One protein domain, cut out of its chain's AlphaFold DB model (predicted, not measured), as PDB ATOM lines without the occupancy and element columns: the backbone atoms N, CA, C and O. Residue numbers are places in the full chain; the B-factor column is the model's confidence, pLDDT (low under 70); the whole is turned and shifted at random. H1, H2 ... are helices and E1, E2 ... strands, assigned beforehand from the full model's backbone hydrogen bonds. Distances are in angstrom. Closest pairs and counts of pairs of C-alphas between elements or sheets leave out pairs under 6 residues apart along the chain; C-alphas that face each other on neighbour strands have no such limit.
ATOM      1  N   ALA A 209     192.631 212.587 181.269       66.25
ATOM      2  CA  ALA A 209     191.686 211.782 182.026       66.25
ATOM      3  C   ALA A 209     190.262 212.314 181.913       66.25
ATOM      4  O   ALA A 209     190.025 213.517 181.968       66.25
ATOM      5  N   VAL A 210     189.303 211.404 181.808       66.81
ATOM      6  CA  VAL A 210     187.876 211.710 181.711       66.81
ATOM      7  C   VAL A 210     187.138 210.869 182.744       66.81
ATOM      8  O   VAL A 210     187.194 209.637 182.694       66.81
ATOM      9  N   CYS A 211     186.446 211.516 183.681       57.41
ATOM     10  CA  CYS A 211     185.648 210.840 184.703       57.41
ATOM     11  C   CYS A 211     184.173 211.274 184.586       57.41
ATOM     12  O   CYS A 211     183.900 212.472 184.596       57.41
ATOM     13  N   PRO A 212     183.214 210.340 184.465       49.88
ATOM     14  CA  PRO A 212     181.791 210.673 184.396       49.88
ATOM     15  C   PRO A 212     181.243 211.203 185.736       49.88
ATOM     16  O   PRO A 212     181.691 210.803 186.800       49.88
ATOM     17  N   ILE A 213     180.252 212.093 185.730       45.09
ATOM     18  CA  ILE A 213     179.888 212.847 186.951       45.09
ATOM     19  C   ILE A 213     178.940 212.088 187.904       45.09
ATOM     20  O   ILE A 213     178.988 212.316 189.106       45.09
ATOM     21  N   ASN A 214     178.125 211.142 187.423       36.75
ATOM     22  CA  ASN A 214     176.954 210.698 188.198       36.75
ATOM     23  C   ASN A 214     177.099 209.417 189.048       36.75
ATOM     24  O   ASN A 214     176.109 209.039 189.661       36.75
ATOM     25  N   ASP A 215     178.282 208.782 189.121       40.66
ATOM     26  CA  ASP A 215     178.635 207.790 190.175       40.66
ATOM     27  C   ASP A 215     180.102 207.287 190.081       40.66
ATOM     28  O   ASP A 215     180.406 206.115 190.327       40.66
ATOM     29  N   SER A 216     181.037 208.102 189.574       48.03
ATOM     30  CA  SER A 216     182.289 207.550 189.045       48.03
ATOM     31  C   SER A 216     183.382 207.359 190.090       48.03
ATOM     32  O   SER A 216     184.405 208.038 190.142       48.03
ATOM     33  N   ASP A 217     183.267 206.248 190.803       55.88
ATOM     34  CA  ASP A 217     184.435 205.581 191.364       55.88
ATOM     35  C   ASP A 217     185.510 205.300 190.303       55.88
ATOM     36  O   ASP A 217     186.586 204.871 190.698       55.88
ATOM     37  N   TYR A 218     185.258 205.511 188.997       60.00
ATOM     38  CA  TYR A 218     186.139 205.173 187.886       60.00
ATOM     39  C   TYR A 218     186.303 206.269 186.821       60.00
ATOM     40  O   TYR A 218     185.337 206.806 186.294       60.00
ATOM     41  N   CYS A 219     187.543 206.489 186.402       60.81
ATOM     42  CA  CYS A 219     187.964 207.408 185.351       60.81
ATOM     43  C   CYS A 219     188.635 206.655 184.206       60.81
ATOM     44  O   CYS A 219     189.258 205.619 184.427       60.81
ATOM     45  N   THR A 220     188.579 207.202 182.995       60.41
ATOM     46  CA  THR A 220     189.362 206.725 181.849       60.41
ATOM     47  C   THR A 220     190.575 207.620 181.660       60.41
ATOM     48  O   THR A 220     190.414 208.828 181.554       60.41
ATOM     49  N   VAL A 221     191.774 207.044 181.604       62.28
ATOM     50  CA  VAL A 221     193.039 207.787 181.509       62.28
ATOM     51  C   VAL A 221     193.824 207.369 180.281       62.28
ATOM     52  O   VAL A 221     194.119 206.191 180.128       62.28
ATOM     53  N   ASP A 222     194.203 208.314 179.432       59.62
ATOM     54  CA  ASP A 222     195.124 208.096 178.322       59.62
ATOM     55  C   ASP A 222     196.562 207.944 178.843       59.62
ATOM     56  O   ASP A 222     197.164 208.878 179.384       59.62
ATOM     57  N   THR A 223     197.111 206.737 178.711       57.94
ATOM     58  CA  THR A 223     198.480 206.395 179.119       57.94
ATOM     59  C   THR A 223     199.303 205.949 177.912       57.94
ATOM     60  O   THR A 223     198.770 205.649 176.847       57.94
ATOM     61  N   ALA A 224     200.618 205.792 178.086       54.78
ATOM     62  CA  ALA A 224     201.484 205.221 177.048       54.78
ATOM     63  C   ALA A 224     201.083 203.789 176.618       54.78
ATOM     64  O   ALA A 224     201.487 203.331 175.552       54.78
ATOM     65  N   LEU A 225     200.283 203.085 177.428       44.22
ATOM     66  CA  LEU A 225     199.747 201.749 177.142       44.22
ATOM     67  C   LEU A 225     198.337 201.802 176.515       44.22
ATOM     68  O   LEU A 225     197.699 200.767 176.317       44.22
ATOM     69  N   GLY A 226     197.846 203.005 176.199       45.69
ATOM     70  CA  GLY A 226     196.478 203.299 175.784       45.69
ATOM     71  C   GLY A 226     195.596 203.741 176.954       45.69
ATOM     72  O   GLY A 226     196.071 203.988 178.061       45.69
ATOM     73  N   LEU A 227     194.289 203.831 176.709       48.72
ATOM     74  CA  LEU A 227     193.317 204.259 177.719       48.72
ATOM     75  C   LEU A 227     193.265 203.281 178.919       48.72
ATOM     76  O   LEU A 227     193.400 202.076 178.775       48.72
ATOM     77  N   VAL A 228     193.046 203.705 180.145       50.03
ATOM     78  CA  VAL A 228     192.920 202.772 181.277       50.03
ATOM     79  C   VAL A 228     191.768 203.232 182.131       50.03
ATOM     80  O   VAL A 228     191.731 204.386 182.542       50.03
ATOM     81  N   THR A 229     190.824 202.332 182.390       54.94
ATOM     82  CA  THR A 229     189.790 202.583 183.387       54.94
ATOM     83  C   THR A 229     190.382 202.300 184.757       54.94
ATOM     84  O   THR A 229     190.759 201.170 185.060       54.94
ATOM     85  N   VAL A 230     190.493 203.331 185.578       59.25
ATOM     86  CA  VAL A 230     191.053 203.267 186.931       59.25
ATOM     87  C   VAL A 230     190.065 203.838 187.912       59.25
ATOM     88  O   VAL A 230     189.173 204.573 187.507       59.25
ATOM     89  N   LYS A 231     190.232 203.549 189.200       72.38
ATOM     90  CA  LYS A 231     189.402 204.221 190.189       72.38
ATOM     91  C   LYS A 231     189.742 205.710 190.282       72.38
ATOM     92  O   LYS A 231     190.917 206.057 190.176       72.38
ATOM     93  N   LEU A 232     188.762 206.568 190.560       75.88
ATOM     94  CA  LEU A 232     188.966 207.993 190.843       75.88
ATOM     95  C   LEU A 232     190.015 208.176 191.954       75.88
ATOM     96  O   LEU A 232     190.987 208.910 191.795       75.88
ATOM     97  N   ALA A 233     189.907 207.381 193.022       81.19
ATOM     98  CA  ALA A 233     190.880 207.334 194.118       81.19
ATOM     99  C   ALA A 233     192.298 206.894 193.697       81.19
ATOM    100  O   ALA A 233     193.267 207.132 194.417       81.19
ATOM    101  N   SER A 234     192.436 206.221 192.552       81.44
ATOM    102  CA  SER A 234     193.718 205.749 192.025       81.44
ATOM    103  C   SER A 234     194.397 206.760 191.104       81.44
ATOM    104  O   SER A 234     195.570 206.554 190.802       81.44
ATOM    105  N   LEU A 235     193.728 207.848 190.694       80.88
ATOM    106  CA  LEU A 235     194.316 208.878 189.827       80.88
ATOM    107  C   LEU A 235     195.658 209.425 190.361       80.88
ATOM    108  O   LEU A 235     196.632 209.404 189.603       80.88
ATOM    109  N   PRO A 236     195.792 209.788 191.656       86.19
ATOM    110  CA  PRO A 236     197.079 210.225 192.207       86.19
ATOM    111  C   PRO A 236     198.170 209.159 192.128       86.19
ATOM    112  O   PRO A 236     199.329 209.470 191.865       86.19
ATOM    113  N   VAL A 237     197.800 207.891 192.317       83.25
ATOM    114  CA  VAL A 237     198.739 206.760 192.317       83.25
ATOM    115  C   VAL A 237     199.317 206.517 190.925       83.25
ATOM    116  O   VAL A 237     200.478 206.133 190.801       83.25
ATOM    117  N   ILE A 238     198.536 206.770 189.874       73.06
ATOM    118  CA  ILE A 238     198.969 206.592 188.481       73.06
ATOM    119  C   ILE A 238     199.589 207.859 187.868       73.06
ATOM    120  O   ILE A 238     199.838 207.896 186.665       73.06
ATOM    121  N   GLY A 239     199.852 208.888 188.682       79.50
ATOM    122  CA  GLY A 239     200.577 210.092 188.267       79.50
ATOM    123  C   GLY A 239     199.712 211.285 187.856       79.50
ATOM    124  O   GLY A 239     200.262 212.259 187.340       79.50
ATOM    125  N   ILE A 240     198.396 211.248 188.094       85.81
ATOM    126  CA  ILE A 240     197.502 212.402 187.915       85.81
ATOM    127  C   ILE A 240     197.341 213.096 189.270       85.81
ATOM    128  O   ILE A 240     196.664 212.558 190.146       85.81
ATOM    129  N   PRO A 241     197.962 214.264 189.487       89.31
ATOM    130  CA  PRO A 241     198.038 214.864 190.811       89.31
ATOM    131  C   PRO A 241     196.660 215.305 191.314       89.31
ATOM    132  O   PRO A 241     195.819 215.761 190.543       89.31
ATOM    133  N   ALA A 242     196.464 215.213 192.628       91.94
ATOM    134  CA  ALA A 242     195.376 215.907 193.301       91.94
ATOM    135  C   ALA A 242     195.739 217.392 193.431       91.94
ATOM    136  O   ALA A 242     196.841 217.714 193.884       91.94
ATOM    137  N   VAL A 243     194.837 218.285 193.036       89.44
ATOM    138  CA  VAL A 243     195.046 219.737 193.072       89.44
ATOM    139  C   VAL A 243     193.935 220.417 193.861       89.44
ATOM    140  O   VAL A 243     192.791 219.967 193.855       89.44
ATOM    141  N   ASN A 244     194.286 221.491 194.564       93.56
ATOM    142  CA  ASN A 244     193.319 222.312 195.279       93.56
ATOM    143  C   ASN A 244     192.723 223.356 194.327       93.56
ATOM    144  O   ASN A 244     193.462 224.058 193.636       93.56
ATOM    145  N   GLU A 245     191.400 223.475 194.308       84.88
ATOM    146  CA  GLU A 245     190.689 224.402 193.427       84.88
ATOM    147  C   GLU A 245     191.099 225.866 193.635       84.88
ATOM    148  O   GLU A 245     191.288 226.593 192.660       84.88
ATOM    149  N   ALA A 246     191.339 226.292 194.880       88.00
ATOM    150  CA  ALA A 246     191.759 227.660 195.173       88.00
ATOM    151  C   ALA A 246     193.139 227.979 194.573       88.00
ATOM    152  O   ALA A 246     193.343 229.064 194.026       88.00
ATOM    153  N   ASP A 247     194.067 227.020 194.604       90.62
ATOM    154  CA  ASP A 247     195.401 227.175 194.011       90.62
ATOM    155  C   ASP A 247     195.350 227.204 192.478       90.62
ATOM    156  O   ASP A 247     196.153 227.888 191.832       90.62
ATOM    157  N   VAL A 248     194.416 226.451 191.892       81.75
ATOM    158  CA  VAL A 248     194.156 226.445 190.450       81.75
ATOM    159  C   VAL A 248     193.575 227.793 190.019       81.75
ATOM    160  O   VAL A 248     194.114 228.421 189.101       81.75
ATOM    161  N   ALA A 249     192.562 228.287 190.732       82.31
ATOM    162  CA  ALA A 249     191.940 229.585 190.483       82.31
ATOM    163  C   ALA A 249     192.937 230.746 190.647       82.31
ATOM    164  O   ALA A 249     193.006 231.629 189.792       82.31
ATOM    165  N   ALA A 250     193.787 230.718 191.680       91.12
ATOM    166  CA  ALA A 250     194.825 231.732 191.907       91.12
ATOM    167  C   ALA A 250     195.849 231.826 190.757       91.12
ATOM    168  O   ALA A 250     196.466 232.872 190.552       91.12
ATOM    169  N   LYS A 251     196.025 230.746 189.985       87.81
ATOM    170  CA  LYS A 251     196.893 230.692 188.794       87.81
ATOM    171  C   LYS A 251     196.137 230.943 187.482       87.81
ATOM    172  O   LYS A 251     196.737 230.843 186.409       87.81
ATOM    173  N   GLY A 252     194.851 231.288 187.563       72.12
ATOM    174  CA  GLY A 252     193.977 231.566 186.423       72.12
ATOM    175  C   GLY A 252     193.402 230.324 185.738       72.12
ATOM    176  O   GLY A 252     192.905 230.446 184.623       72.12
ATOM    177  N   GLY A 253     193.509 229.146 186.353       73.81
ATOM    178  CA  GLY A 253     192.837 227.927 185.897       73.81
ATOM    179  C   GLY A 253     191.417 227.794 186.451       73.81
ATOM    180  O   GLY A 253     190.931 228.682 187.152       73.81
ATOM    181  N   ASN A 254     190.761 226.668 186.174       70.88
ATOM    182  CA  ASN A 254     189.449 226.337 186.738       70.88
ATOM    183  C   ASN A 254     189.290 224.826 186.987       70.88
ATOM    184  O   ASN A 254     190.006 224.006 186.409       70.88
ATOM    185  N   CYS A 255     188.338 224.468 187.846       69.12
ATOM    186  CA  CYS A 255     187.950 223.085 188.138       69.12
ATOM    187  C   CYS A 255     186.472 222.820 187.806       69.12
ATOM    188  O   CYS A 255     185.867 221.903 188.356       69.12
ATOM    189  N   ASP A 256     185.888 223.606 186.897       58.47
ATOM    190  CA  ASP A 256     184.455 223.542 186.573       58.47
ATOM    191  C   ASP A 256     184.069 222.206 185.916       58.47
ATOM    192  O   ASP A 256     182.938 221.731 186.022       58.47
ATOM    193  N   SER A 257     185.033 221.567 185.252       53.44
ATOM    194  CA  SER A 257     184.889 220.256 184.614       53.44
ATOM    195  C   SER A 257     185.242 219.121 185.575       53.44
ATOM    196  O   SER A 257     186.191 218.359 185.368       53.44
ATOM    197  N   LEU A 258     184.451 219.012 186.641       63.09
ATOM    198  CA  LEU A 258     184.630 218.025 187.698       63.09
ATOM    199  C   LEU A 258     184.681 216.572 187.177       63.09
ATOM    200  O   LEU A 258     183.931 216.209 186.272       63.09
ATOM    201  N   PRO A 259     185.517 215.709 187.784       66.75
ATOM    202  CA  PRO A 259     186.423 215.982 188.897       66.75
ATOM    203  C   PRO A 259     187.789 216.523 188.436       66.75
ATOM    204  O   PRO A 259     188.714 216.543 189.237       66.75
ATOM    205  N   MET A 260     187.964 216.925 187.175       76.00
ATOM    206  CA  MET A 260     189.254 217.360 186.633       76.00
ATOM    207  C   MET A 260     189.419 218.886 186.669       76.00
ATOM    208  O   MET A 260     188.469 219.647 186.519       76.00
ATOM    209  N   CYS A 261     190.658 219.330 186.840       73.44
ATOM    210  CA  CYS A 261     191.051 220.732 186.853       73.44
ATOM    211  C   CYS A 261     191.984 221.053 185.686       73.44
ATOM    212  O   CYS A 261     192.786 220.211 185.259       73.44
ATOM    213  N   TYR A 262     191.912 222.300 185.232       75.31
ATOM    214  CA  TYR A 262     192.590 222.810 184.047       75.31
ATOM    215  C   TYR A 262     193.353 224.098 184.366       75.31
ATOM    216  O   TYR A 262     192.930 224.887 185.214       75.31
ATOM    217  N   ASP A 263     194.493 224.314 183.709       74.38
ATOM    218  CA  ASP A 263     195.211 225.589 183.788       74.38
ATOM    219  C   ASP A 263     194.523 226.684 182.956       74.38
ATOM    220  O   ASP A 263     193.535 226.457 182.258       74.38
ATOM    221  N   LYS A 264     195.075 227.899 183.001       72.12
ATOM    222  CA  LYS A 264     194.580 229.053 182.232       72.12
ATOM    223  C   LYS A 264     194.597 228.867 180.707       72.12
ATOM    224  O   LYS A 264     194.003 229.672 179.997       72.12
ATOM    225  N   ASN A 265     195.326 227.871 180.208       68.62
ATOM    226  CA  ASN A 265     195.434 227.553 178.788       68.62
ATOM    227  C   ASN A 265     194.507 226.388 178.397       68.62
ATOM    228  O   ASN A 265     194.496 225.997 177.235       68.62
ATOM    229  N   GLY A 266     193.739 225.836 179.344       59.19
ATOM    230  CA  GLY A 266     192.857 224.696 179.111       59.19
ATOM    231  C   GLY A 266     193.562 223.339 179.160       59.19
ATOM    232  O   GLY A 266     192.954 222.342 178.784       59.19
ATOM    233  N   HIS A 267     194.811 223.261 179.632       69.06
ATOM    234  CA  HIS A 267     195.494 221.977 179.797       69.06
ATOM    235  C   HIS A 267     195.082 221.302 181.092       69.06
ATOM    236  O   HIS A 267     194.989 221.954 182.135       69.06
ATOM    237  N   GLN A 268     194.911 219.984 181.055       72.94
ATOM    238  CA  GLN A 268     194.571 219.240 182.254       72.94
ATOM    239  C   GLN A 268     195.754 219.205 183.231       72.94
ATOM    240  O   GLN A 268     196.874 218.836 182.875       72.94
ATOM    241  N   ILE A 269     195.504 219.588 184.485       78.00
ATOM    242  CA  ILE A 269     196.550 219.722 185.513       78.00
ATOM    243  C   ILE A 269     196.343 218.849 186.742       78.00
ATOM    244  O   ILE A 269     197.280 218.717 187.525       78.00
ATOM    245  N   GLY A 270     195.184 218.212 186.900       79.94
ATOM    246  CA  GLY A 270     194.973 217.259 187.985       79.94
ATOM    247  C   GLY A 270     193.509 216.982 188.286       79.94
ATOM    248  O   GLY A 270     192.621 217.512 187.627       79.94
ATOM    249  N   VAL A 271     193.275 216.144 189.288       84.62
ATOM    250  CA  VAL A 271     191.952 215.871 189.858       84.62
ATOM    251  C   VAL A 271     191.701 216.812 191.041       84.62
ATOM    252  O   VAL A 271     192.604 217.034 191.847       84.62
ATOM    253  N   ASN A 272     190.496 217.365 191.163       83.19
ATOM    254  CA  ASN A 272     190.095 218.186 192.302       83.19
ATOM    255  C   ASN A 272     190.179 217.346 193.588       83.19
ATOM    256  O   ASN A 272     189.525 216.307 193.710       83.19
ATOM    257  N   ALA A 273     191.003 217.792 194.536       88.44
ATOM    258  CA  ALA A 273     191.251 217.089 195.789       88.44
ATOM    259  C   ALA A 273     189.971 216.867 196.613       88.44
ATOM    260  O   ALA A 273     189.859 215.837 197.276       88.44
ATOM    261  N   ASP A 274     188.993 217.773 196.523       82.88
ATOM    262  CA  ASP A 274     187.732 217.682 197.269       82.88
ATOM    263  C   ASP A 274     186.791 216.590 196.735       82.88
ATOM    264  O   ASP A 274     185.875 216.159 197.439       82.88
ATOM    265  N   MET A 275     187.050 216.099 195.518       77.75
ATOM    266  CA  MET A 275     186.300 215.016 194.873       77.75
ATOM    267  C   MET A 275     186.912 213.634 195.132       77.75
ATOM    268  O   MET A 275     186.330 212.617 194.753       77.75
ATOM    269  N   LEU A 276     188.088 213.570 195.761       80.56
ATOM    270  CA  LEU A 276     188.693 212.305 196.160       80.56
ATOM    271  C   LEU A 276     188.071 211.808 197.477       80.56
ATOM    272  O   LEU A 276     187.767 212.615 198.358       80.56
TER     273      LEU A 276
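Overview. This is residues 209 to 276 of the 279 residues of an uncharacterized protein of Pseudomonas aeruginosa (UniProt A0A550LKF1). There is little regular structure: two separate strand hairpins, E1 with E2 toward one end and E3 with E4 near the middle, are joined by loops, with short helix H1 at the other end. Of 68 printed residues, 26 are in named elements, in the order E1, E2, H1, E3, E4; both sheets are antiparallel and the class is mixed. The whole is compact, with a radius of gyration of the C-alphas of 11.4 A and spans of 32 by 25 by 18 A.

Arrangement. E1, residues 218 to 223, and E2, residues 226 to 231, form an antiparallel hairpin at 151 degrees; N 221 and O 228, 2.8 A apart, are within hydrogen-bond range. In H1, residues 245 to 250, every O i to N i+4 pair is within hydrogen-bond range. E3, residues 260 to 262, and E4, residues 268 to 272, form an antiparallel hairpin at 137 degrees, with N 261 and O 270 within hydrogen-bond range at 2.8 A. The closest C-alphas of H1 and E3, Val 248 and Cys 261, are 7.4 A apart. E1 and E2 are apart from E3 and E4.

Along the chain. E1, 15.2 A long, begins at C-alpha 218 (186.139, 205.173, 187.886). E2 is 16.1 A long. E4, 11.1 A long, ends at C-alpha 272 (190.095, 218.186, 192.302).

Size, cuts and confidence. The printed part has no cut. The link from E2 to H1 is long. Residues 209 to 230, 255 to 259 and 265 to 267 have pLDDT under 70.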